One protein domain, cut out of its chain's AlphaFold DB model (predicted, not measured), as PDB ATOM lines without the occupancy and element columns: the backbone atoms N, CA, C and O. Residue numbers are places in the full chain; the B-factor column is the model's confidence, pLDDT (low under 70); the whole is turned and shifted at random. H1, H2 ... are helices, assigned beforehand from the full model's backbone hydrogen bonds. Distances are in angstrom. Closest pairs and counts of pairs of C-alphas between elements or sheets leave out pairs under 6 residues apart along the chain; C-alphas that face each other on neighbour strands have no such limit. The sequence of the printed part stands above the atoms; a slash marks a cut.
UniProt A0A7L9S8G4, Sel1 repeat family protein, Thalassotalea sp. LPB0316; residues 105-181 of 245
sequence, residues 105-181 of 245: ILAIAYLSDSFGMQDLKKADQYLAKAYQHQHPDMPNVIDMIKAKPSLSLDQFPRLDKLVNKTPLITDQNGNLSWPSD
ATOM      1  N   ILE A 105     206.117 244.178 375.910       92.56
ATOM      2  CA  ILE A 105     207.325 244.959 375.602       92.56
ATOM      3  C   ILE A 105     206.975 246.373 375.126       92.56
ATOM      4  O   ILE A 105     207.636 247.328 375.532       92.56
ATOM      5  N   LEU A 106     205.930 246.537 374.306       93.75
ATOM      6  CA  LEU A 106     205.458 247.865 373.903       93.75
ATOM      7  C   LEU A 106     204.972 248.674 375.105       93.75
ATOM      8  O   LEU A 106     205.314 249.847 375.212       93.75
ATOM      9  N   ALA A 107     204.220 248.052 376.014       93.75
ATOM     10  CA  ALA A 107     203.753 248.689 377.237       93.75
ATOM     11  C   ALA A 107     204.915 249.266 378.057       93.75
ATOM     12  O   ALA A 107     204.906 250.449 378.395       93.75
ATOM     13  N   ILE A 108     205.946 248.456 378.305       91.31
ATOM     14  CA  ILE A 108     207.130 248.864 379.070       91.31
ATOM     15  C   ILE A 108     207.938 249.927 378.329       91.31
ATOM     16  O   ILE A 108     208.412 250.879 378.946       91.31
ATOM     17  N   ALA A 109     208.060 249.811 377.007       90.81
ATOM     18  CA  ALA A 109     208.767 250.798 376.204       90.81
ATOM     19  C   ALA A 109     208.067 252.170 376.206       90.81
ATOM     20  O   ALA A 109     208.749 253.187 376.250       90.81
ATOM     21  N   TYR A 110     206.727 252.204 376.201       92.31
ATOM     22  CA  TYR A 110     205.941 253.441 376.306       92.31
ATOM     23  C   TYR A 110     205.863 253.997 377.735       92.31
ATOM     24  O   TYR A 110     205.633 255.193 377.909       92.31
ATOM     25  N   LEU A 111     206.023 253.147 378.751       90.50
ATOM     26  CA  LEU A 111     206.057 253.552 380.155       90.50
ATOM     27  C   LEU A 111     207.418 254.152 380.543       90.50
ATOM     28  O   LEU A 111     207.484 255.103 381.323       90.50
ATOM     29  N   SER A 112     208.498 253.577 380.012       85.94
ATOM     30  CA  SER A 112     209.871 253.942 380.348       85.94
ATOM     31  C   SER A 112     210.384 255.143 379.553       85.94
ATOM     32  O   SER A 112     210.210 255.242 378.339       85.94
ATOM     33  N   ASP A 113     211.137 256.003 380.235       82.19
ATOM     34  CA  ASP A 113     211.841 257.140 379.637       82.19
ATOM     35  C   ASP A 113     213.072 256.700 378.812       82.19
ATOM     36  O   ASP A 113     213.579 257.451 377.978       82.19
ATOM     37  N   SER A 114     213.555 255.461 378.994       77.75
ATOM     38  CA  SER A 114     214.837 254.975 378.445       77.75
ATOM     39  C   SER A 114     214.903 254.917 376.916       77.75
ATOM     40  O   SER A 114     215.992 254.904 376.338       77.75
ATOM     41  N   PHE A 115     213.751 254.846 376.254       72.75
ATOM     42  CA  PHE A 115     213.663 254.703 374.802       72.75
ATOM     43  C   PHE A 115     213.277 256.011 374.097       72.75
ATOM     44  O   PHE A 115     213.193 256.021 372.874       72.75
ATOM     45  N   GLY A 116     213.052 257.108 374.834       76.50
ATOM     46  CA  GLY A 116     212.663 258.403 374.253       76.50
ATOM     47  C   GLY A 116     211.300 258.393 373.546       76.50
ATOM     48  O   GLY A 116     211.028 259.260 372.723       76.50
ATOM     49  N   MET A 117     210.456 257.403 373.841       79.81
ATOM     50  CA  MET A 117     209.159 257.167 373.194       79.81
ATOM     51  C   MET A 117     208.010 257.145 374.206       79.81
ATOM     52  O   MET A 117     206.997 256.502 373.952       79.81
ATOM     53  N   GLN A 118     208.175 257.789 375.363       86.44
ATOM     54  CA  GLN A 118     207.191 257.740 376.438       86.44
ATOM     55  C   GLN A 118     205.819 258.235 375.959       86.44
ATOM     56  O   GLN A 118     205.682 259.328 375.410       86.44
ATOM     57  N   ASP A 119     204.793 257.419 376.182       92.06
ATOM     58  CA  ASP A 119     203.404 257.736 375.860       92.06
ATOM     59  C   ASP A 119     202.506 256.975 376.837       92.06
ATOM     60  O   ASP A 119     202.152 255.816 376.612       92.06
ATOM     61  N   LEU A 120     202.140 257.631 377.942       91.06
ATOM     62  CA  LEU A 120     201.353 257.009 379.012       91.06
ATOM     63  C   LEU A 120     200.000 256.492 378.511       91.06
ATOM     64  O   LEU A 120     199.527 255.449 378.957       91.06
ATOM     65  N   LYS A 121     199.403 257.169 377.522       93.38
ATOM     66  CA  LYS A 121     198.123 256.758 376.943       93.38
ATOM     67  C   LYS A 121     198.263 255.450 376.172       93.38
ATOM     68  O   LYS A 121     197.382 254.597 376.261       93.38
ATOM     69  N   LYS A 122     199.339 255.273 375.401       93.25
ATOM     70  CA  LYS A 122     199.615 253.984 374.745       93.25
ATOM     71  C   LYS A 122     200.055 252.928 375.750       93.25
ATOM     72  O   LYS A 122     199.622 251.785 375.617       93.25
ATOM     73  N   ALA A 123     200.849 253.301 376.751       94.19
ATOM     74  CA  ALA A 123     201.247 252.401 377.825       94.19
ATOM     75  C   ALA A 123     200.013 251.802 378.514       94.19
ATOM     76  O   ALA A 123     199.903 250.583 378.560       94.19
ATOM     77  N   ASP A 124     199.031 252.620 378.913       95.31
ATOM     78  CA  ASP A 124     197.757 252.166 379.496       95.31
ATOM     79  C   ASP A 124     197.048 251.125 378.614       95.31
ATOM     80  O   ASP A 124     196.618 250.073 379.083       95.31
ATOM     81  N   GLN A 125     196.982 251.364 377.300       95.06
ATOM     82  CA  GLN A 125     196.335 250.435 376.369       95.06
ATOM     83  C   GLN A 125     197.022 249.070 376.313       95.06
ATOM     84  O   GLN A 125     196.334 248.046 376.305       95.06
ATOM     85  N   TYR A 126     198.351 249.048 376.227       95.56
ATOM     86  CA  TYR A 126     199.109 247.803 376.129       95.56
ATOM     87  C   TYR A 126     199.243 247.099 377.488       95.56
ATOM     88  O   TYR A 126     199.114 245.876 377.539       95.56
ATOM     89  N   LEU A 127     199.390 247.845 378.590       95.31
ATOM     90  CA  LEU A 127     199.363 247.310 379.956       95.31
ATOM     91  C   LEU A 127     198.020 246.647 380.255       95.31
ATOM     92  O   LEU A 127     197.995 245.523 380.745       95.31
ATOM     93  N   ALA A 128     196.907 247.295 379.905       94.62
ATOM     94  CA  ALA A 128     195.576 246.727 380.091       94.62
ATOM     95  C   ALA A 128     195.407 245.393 379.341       94.62
ATOM     96  O   ALA A 128     194.843 244.447 379.887       94.62
ATOM     97  N   LYS A 129     195.935 245.276 378.115       94.25
ATOM     98  CA  LYS A 129     195.934 244.002 377.372       94.25
ATOM     99  C   LYS A 129     196.797 242.938 378.044       94.25
ATOM    100  O   LYS A 129     196.354 241.804 378.199       94.25
ATOM    101  N   ALA A 130     198.013 243.293 378.456       94.69
ATOM    102  CA  ALA A 130     198.904 242.367 379.150       94.69
ATOM    103  C   ALA A 130     198.293 241.883 380.480       94.69
ATOM    104  O   ALA A 130     198.414 240.706 380.816       94.69
ATOM    105  N   TYR A 131     197.569 242.760 381.184       94.00
ATOM    106  CA  TYR A 131     196.811 242.425 382.388       94.00
ATOM    107  C   TYR A 131     195.674 241.439 382.100       94.00
ATOM    108  O   TYR A 131     195.529 240.442 382.796       94.00
ATOM    109  N   GLN A 132     194.892 241.673 381.040       92.69
ATOM    110  CA  GLN A 132     193.812 240.766 380.624       92.69
ATOM    111  C   GLN A 132     194.321 239.362 380.286       92.69
ATOM    112  O   GLN A 132     193.628 238.382 380.541       92.69
ATOM    113  N   HIS A 133     195.526 239.266 379.724       91.56
ATOM    114  CA  HIS A 133     196.185 237.995 379.426       91.56
ATOM    115  C   HIS A 133     196.937 237.389 380.617       91.56
ATOM    116  O   HIS A 133     197.616 236.383 380.435       91.56
ATOM    117  N   GLN A 134     196.830 237.985 381.808       92.00
ATOM    118  CA  GLN A 134     197.509 237.538 383.024       92.00
ATOM    119  C   GLN A 134     199.019 237.347 382.834       92.00
ATOM    120  O   GLN A 134     199.607 236.364 383.285       92.00
ATOM    121  N   HIS A 135     199.669 238.277 382.124       92.12
ATOM    122  CA  HIS A 135     201.100 238.159 381.857       92.12
ATOM    123  C   HIS A 135     201.879 238.055 383.190       92.12
ATOM    124  O   HIS A 135     201.608 238.828 384.116       92.12
ATOM    125  N   PRO A 136     202.834 237.111 383.315       91.38
ATOM    126  CA  PRO A 136     203.448 236.745 384.597       91.38
ATOM    127  C   PRO A 136     204.159 237.914 385.281       91.38
ATOM    128  O   PRO A 136     204.135 238.016 386.500       91.38
ATOM    129  N   ASP A 137     204.729 238.828 384.496       92.06
ATOM    130  CA  ASP A 137     205.449 239.994 385.015       92.06
ATOM    131  C   ASP A 137     204.549 241.203 385.328       92.06
ATOM    132  O   ASP A 137     205.040 242.221 385.812       92.06
ATOM    133  N   MET A 138     203.239 241.143 385.057       94.00
ATOM    134  CA  MET A 138     202.345 242.281 385.321       94.00
ATOM    135  C   MET A 138     202.283 242.703 386.790       94.00
ATOM    136  O   MET A 138     202.308 243.910 387.025       94.00
ATOM    137  N   PRO A 139     202.250 241.791 387.780       92.81
ATOM    138  CA  PRO A 139     202.290 242.188 389.181       92.81
ATOM    139  C   PRO A 139     203.511 243.048 389.529       92.81
ATOM    140  O   PRO A 139     203.361 244.087 390.167       92.81
ATOM    141  N   ASN A 140     204.684 242.694 388.997       92.00
ATOM    142  CA  ASN A 140     205.917 243.469 389.172       92.00
ATOM    143  C   ASN A 140     205.815 244.861 388.532       92.00
ATOM    144  O   ASN A 140     206.333 245.839 389.063       92.00
ATOM    145  N   VAL A 141     205.132 244.973 387.391       92.19
ATOM    146  CA  VAL A 141     204.914 246.262 386.722       92.19
ATOM    147  C   VAL A 141     203.956 247.147 387.512       92.19
ATOM    148  O   VAL A 141     204.205 248.344 387.630       92.19
ATOM    149  N   ILE A 142     202.886 246.580 388.075       91.81
ATOM    150  CA  ILE A 142     201.969 247.320 388.952       91.81
ATOM    151  C   ILE A 142     202.707 247.819 390.193       91.81
ATOM    152  O   ILE A 142     202.536 248.979 390.569       91.81
ATOM    153  N   ASP A 143     203.542 246.977 390.796       91.00
ATOM    154  CA  ASP A 143     204.352 247.361 391.950       91.00
ATOM    155  C   ASP A 143     205.334 248.491 391.598       91.00
ATOM    156  O   ASP A 143     205.374 249.521 392.265       91.00
ATOM    157  N   MET A 144     206.018 248.383 390.454       89.56
ATOM    158  CA  MET A 144     206.894 249.438 389.933       89.56
ATOM    159  C   MET A 144     206.153 250.766 389.689       89.56
ATOM    160  O   MET A 144     206.705 251.831 389.970       89.56
ATOM    161  N   ILE A 145     204.920 250.726 389.167       89.88
ATOM    162  CA  ILE A 145     204.093 251.928 388.966       89.88
ATOM    163  C   ILE A 145     203.746 252.561 390.316       89.88
ATOM    164  O   ILE A 145     203.905 253.768 390.461       89.88
ATOM    165  N   LYS A 146     203.327 251.760 391.305       87.31
ATOM    166  CA  LYS A 146     202.987 252.238 392.656       87.31
ATOM    167  C   LYS A 146     204.199 252.782 393.417       87.31
ATOM    168  O   LYS A 146     204.062 253.730 394.183       87.31
ATOM    169  N   ALA A 147     205.375 252.196 393.207       87.44
ATOM    170  CA  ALA A 147     206.612 252.604 393.865       87.44
ATOM    171  C   ALA A 147     207.197 253.910 393.297       87.44
ATOM    172  O   ALA A 147     207.983 254.578 393.972       87.44
ATOM    173  N   LYS A 148     206.853 254.287 392.057       86.88
ATOM    174  CA  LYS A 148     207.388 255.488 391.408       86.88
ATOM    175  C   LYS A 148     206.530 256.709 391.782       86.88
ATOM    176  O   LYS A 148     205.416 256.821 391.290       86.88
ATOM    177  N   PRO A 149     207.050 257.691 392.547       78.88
ATOM    178  CA  PRO A 149     206.247 258.811 393.057       78.88
ATOM    179  C   PRO A 149     205.716 259.751 391.963       78.88
ATOM    180  O   PRO A 149     204.791 260.519 392.206       78.88
ATOM    181  N   SER A 150     206.296 259.715 390.760       79.75
ATOM    182  CA  SER A 150     205.820 260.488 389.608       79.75
ATOM    183  C   SER A 150     204.712 259.803 388.804       79.75
ATOM    184  O   SER A 150     204.203 260.406 387.859       79.75
ATOM    185  N   LEU A 151     204.347 258.565 389.154       81.62
ATOM    186  CA  LEU A 151     203.277 257.814 388.512       81.62
ATOM    187  C   LEU A 151     202.161 257.502 389.515       81.62
ATOM    188  O   LEU A 151     202.417 257.163 390.664       81.62
ATOM    189  N   SER A 152     200.916 257.588 389.055       77.81
ATOM    190  CA  SER A 152     199.743 257.081 389.778       77.81
ATOM    191  C   SER A 152     198.940 256.171 388.855       77.81
ATOM    192  O   SER A 152     198.912 256.385 387.640       77.81
ATOM    193  N   LEU A 153     198.244 255.183 389.425       82.31
ATOM    194  CA  LEU A 153     197.301 254.336 388.685       82.31
ATOM    195  C   LEU A 153     196.200 255.155 387.991       82.31
ATOM    196  O   LEU A 153     195.735 254.749 386.931       82.31
ATOM    197  N   ASP A 154     195.883 256.352 388.492       83.12
ATOM    198  CA  ASP A 154     194.914 257.273 387.879       83.12
ATOM    199  C   ASP A 154     195.303 257.704 386.454       83.12
ATOM    200  O   ASP A 154     194.451 258.040 385.630       83.12
ATOM    201  N   GLN A 155     196.601 257.681 386.131       88.88
ATOM    202  CA  GLN A 155     197.105 257.985 384.787       88.88
ATOM    203  C   GLN A 155     196.855 256.836 383.794       88.88
ATOM    204  O   GLN A 155     197.019 257.021 382.585       88.88
ATOM    205  N   PHE A 156     196.434 255.670 384.291       93.62
ATOM    206  CA  PHE A 156     196.194 254.445 383.532       93.62
ATOM    207  C   PHE A 156     194.737 253.981 383.711       93.62
ATOM    208  O   PHE A 156     194.478 252.952 384.335       93.62
ATOM    209  N   PRO A 157     193.748 254.716 383.171       93.69
ATOM    210  CA  PRO A 157     192.334 254.472 383.462       93.69
ATOM    211  C   PRO A 157     191.831 253.101 382.989       93.69
ATOM    212  O   PRO A 157     190.896 252.546 383.573       93.69
ATOM    213  N   ARG A 158     192.401 252.529 381.916       94.75
ATOM    214  CA  ARG A 158     192.005 251.187 381.458       94.75
ATOM    215  C   ARG A 158     192.577 250.117 382.369       94.75
ATOM    216  O   ARG A 158     191.870 249.156 382.673       94.75
ATOM    217  N   LEU A 159     193.838 250.273 382.763       93.81
ATOM    218  CA  LEU A 159     194.506 249.359 383.677       93.81
ATOM    219  C   LEU A 159     193.866 249.401 385.064       93.81
ATOM    220  O   LEU A 159     193.515 248.347 385.584       93.81
ATOM    221  N   ASP A 160     193.641 250.591 385.617       92.44
ATOM    222  CA  ASP A 160     193.013 250.794 386.925       92.44
ATOM    223  C   ASP A 160     191.650 250.092 387.007       92.44
ATOM    224  O   ASP A 160     191.399 249.287 387.902       92.44
ATOM    225  N   LYS A 161     190.808 250.256 385.980       92.56
ATOM    226  CA  LYS A 161     189.524 249.550 385.893       92.56
ATOM    227  C   LYS A 161     189.668 248.022 385.959       92.56
ATOM    228  O   LYS A 161     188.805 247.351 386.525       92.56
ATOM    229  N   LEU A 162     190.709 247.458 385.345       92.69
ATOM    230  CA  LEU A 162     190.954 246.012 385.355       92.69
ATOM    231  C   LEU A 162     191.507 245.535 386.697       92.69
ATOM    232  O   LEU A 162     191.072 244.495 387.188       92.69
ATOM    233  N   VAL A 163     192.410 246.303 387.303       90.88
ATOM    234  CA  VAL A 163     192.950 246.017 388.637       90.88
ATOM    235  C   VAL A 163     191.833 246.061 389.679       90.88
ATOM    236  O   VAL A 163     191.726 245.149 390.491       90.88
ATOM    237  N   ASN A 164     190.930 247.039 389.596       88.50
ATOM    238  CA  ASN A 164     189.776 247.142 390.491       88.50
ATOM    239  C   ASN A 164     188.769 245.999 390.296       88.50
ATOM    240  O   ASN A 164     188.133 245.562 391.251       88.50
ATOM    241  N   LYS A 165     188.625 245.484 389.067       89.19
ATOM    242  CA  LYS A 165     187.753 244.334 388.780       89.19
ATOM    243  C   LYS A 165     188.359 243.007 389.248       89.19
ATOM    244  O   LYS A 165     187.631 242.119 389.679       89.19
ATOM    245  N   THR A 166     189.666 242.853 389.087       88.38
ATOM    246  CA  THR A 166     190.411 241.618 389.361       88.38
ATOM    247  C   THR A 166     191.684 241.984 390.112       88.38
ATOM    248  O   THR A 166     192.724 242.143 389.470       88.38
ATOM    249  N   PRO A 167     191.604 242.199 391.434       87.81
ATOM    250  CA  PRO A 167     192.744 242.654 392.216       87.81
ATOM    251  C   PRO A 167     193.804 241.559 392.364       87.81
ATOM    252  O   PRO A 167     193.499 240.368 392.425       87.81
ATOM    253  N   LEU A 168     195.064 241.990 392.413       89.62
ATOM    254  CA  LEU A 168     196.210 241.126 392.695       89.62
ATOM    255  C   LEU A 168     196.313 240.845 394.196       89.62
ATOM    256  O   LEU A 168     195.908 241.670 395.018       89.62
ATOM    257  N   ILE A 169     196.903 239.704 394.541       88.88
ATOM    258  CA  ILE A 169     197.102 239.264 395.924       88.88
ATOM    259  C   ILE A 169     198.565 239.475 396.307       88.88
ATOM    260  O   ILE A 169     199.463 239.253 395.500       88.88
ATOM    261  N   THR A 170     198.819 239.891 397.543       86.12
ATOM    262  CA  THR A 170     200.172 239.929 398.105       86.12
ATOM    263  C   THR A 170     200.579 238.539 398.584       86.12
ATOM    264  O   THR A 170     199.865 237.926 399.380       86.12
ATOM    265  N   ASP A 171     201.718 238.044 398.107       83.25
ATOM    266  CA  ASP A 171     202.320 236.802 398.578       83.25
ATOM    267  C   ASP A 171     202.849 236.942 400.022       83.25
ATOM    268  O   ASP A 171     202.845 238.021 400.622       83.25
ATOM    269  N   GLN A 172     203.331 235.837 400.595       80.69
ATOM    270  CA  GLN A 172     203.914 235.820 401.946       80.69
ATOM    271  C   GLN A 172     205.161 236.712 402.083       80.69
ATOM    272  O   GLN A 172     205.545 237.057 403.198       80.69
ATOM    273  N   ASN A 173     205.784 237.085 400.964       83.31
ATOM    274  CA  ASN A 173     206.970 237.931 400.909       83.31
ATOM    275  C   ASN A 173     206.618 239.413 400.678       83.31
ATOM    276  O   ASN A 173     207.523 240.242 400.615       83.31
ATOM    277  N   GLY A 174     205.329 239.754 400.552       82.94
ATOM    278  CA  GLY A 174     204.844 241.106 400.276       82.94
ATOM    279  C   GLY A 174     204.803 241.495 398.792       82.94
ATOM    280  O   GLY A 174     204.443 242.630 398.489       82.94
ATOM    281  N   ASN A 175     205.119 240.590 397.863       88.06
ATOM    282  CA  ASN A 175     205.074 240.857 396.424       88.06
ATOM    283  C   ASN A 175     203.669 240.636 395.861       88.06
ATOM    284  O   ASN A 175     202.950 239.726 396.268       88.06
ATOM    285  N   LEU A 176     203.289 241.425 394.858       90.00
ATOM    286  CA  LEU A 176     202.040 241.202 394.136       90.00
ATOM    287  C   LEU A 176     202.125 239.928 393.283       90.00
ATOM    288  O   LEU A 176     203.126 239.662 392.622       90.00
ATOM    289  N   SER A 177     201.037 239.169 393.247       89.62
ATOM    290  CA  SER A 177     200.903 237.922 392.498       89.62
ATOM    291  C   SER A 177     199.468 237.731 392.001       89.62
ATOM    292  O   SER A 177     198.522 238.351 392.501       89.62
ATOM    293  N   TRP A 178     199.307 236.896 390.976       89.06
ATOM    294  CA  TRP A 178     197.986 236.521 390.477       89.06
ATOM    295  C   TRP A 178     197.264 235.607 391.482       89.06
ATOM    296  O   TRP A 178     197.916 234.749 392.083       89.06
ATOM    297  N   PRO A 179     195.935 235.750 391.656       85.56
ATOM    298  CA  PRO A 179     195.151 234.817 392.456       85.56
ATOM    299  C   PRO A 179     195.295 233.391 391.923       85.56
ATOM    300  O   PRO A 179     195.230 233.180 390.714       85.56
ATOM    301  N   SER A 180     195.467 232.410 392.809       78.69
ATOM    302  CA  SER A 180     195.362 231.002 392.427       78.69
ATOM    303  C   SER A 180     193.892 230.592 392.312       78.69
ATOM    304  O   SER A 180     193.038 231.140 393.009       78.69
ATOM    305  N   ASP A 181     193.601 229.598 391.468       68.81
ATOM    306  CA  ASP A 181     192.232 229.152 391.143       68.81
ATOM    307  C   ASP A 181     191.381 228.728 392.361       68.81
ATOM    308  O   ASP A 181     190.160 228.648 392.265       68.81
TER     309      ASP A 181
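AT A GLANCE: This is residues 105 to 181 of the 245 residues of the protein "Sel1 repeat family protein" of Thalassotalea sp. LPB0316 (UniProt A0A7L9S8G4). What does the model look like at first sight? It is a cluster of four short helices, in which the longest, H2, lies between H1 and H4, while H3 meets H2 only with H2's residues 127 to 131. After H4 the rest of the printed part, residues 166 to 181, has no named element and folds back on itself through a short antiparallel pairing of residues 169 to 170 with 176 to 177. What is it built of, and how large is it? The printed part has 77 residues with four named helices, in the order H1, H2, H3, H4, and no named strand; the class is all helix. It is compact, with a radius of gyration of the C-alphas of 12.1 A, and elongated, spanning 38 by 22 by 21 A.

IN THESE COORDINATES: Where is the longest helix? H2 is residues 120 to 132, 18.0 A from first to last C-alpha, and begins at C-alpha 120 at (201.353, 257.009, 379.012). Where are the others? H1 is residues 105 to 111, 9.8 A long, and begins at C-alpha 105 at (207.325, 244.959, 375.602). H3 is residues 138 to 147, 14.1 A long. H4 is residues 157 to 165, 12.3 A long, and ends at C-alpha 165 at (187.753, 244.334, 388.780).

HOW THE PARTS SIT: What touches H2, the hub? H1 touches it at a steep tilt of 41 degrees, opposite ways, as a helical hairpin; the closest C-alphas, of Ala 107 and Ala 123, are 4.5 A apart. H4 touches it at a shallow tilt of 28 degrees, the same way; the closest C-alphas, of Ala 128 and Leu 159, are 4.6 A apart. How does H3 stand to H2? They form a helical hairpin, opposite ways at a steep tilt of 40 degrees, and only just touch, with 3 pairs of C-alphas within 8 A; the closest, of Tyr 131 and Met 138, are 6.3 A apart. Which helices stay apart? H4 is apart from H1 and from H3, and H1 and H3 are only just apart, at 8.4 A. What do the backbones show? In H1, H2, H3 and H4 every O i to N i+4 pair is within hydrogen-bond range.

THE WHOLE: How far does it reach? The two C-alphas farthest apart, those of Gly 116 and Asp 181, are 39.5 A apart. Is there a cut or a long link? The printed part has no cut. The link from H2 to H3 is tight, and those from H1 to H2 and from H3 to H4 are short. Where is confidence low? The mean pLDDT of the printed part is 88.7, and residue 181 alone is under 70.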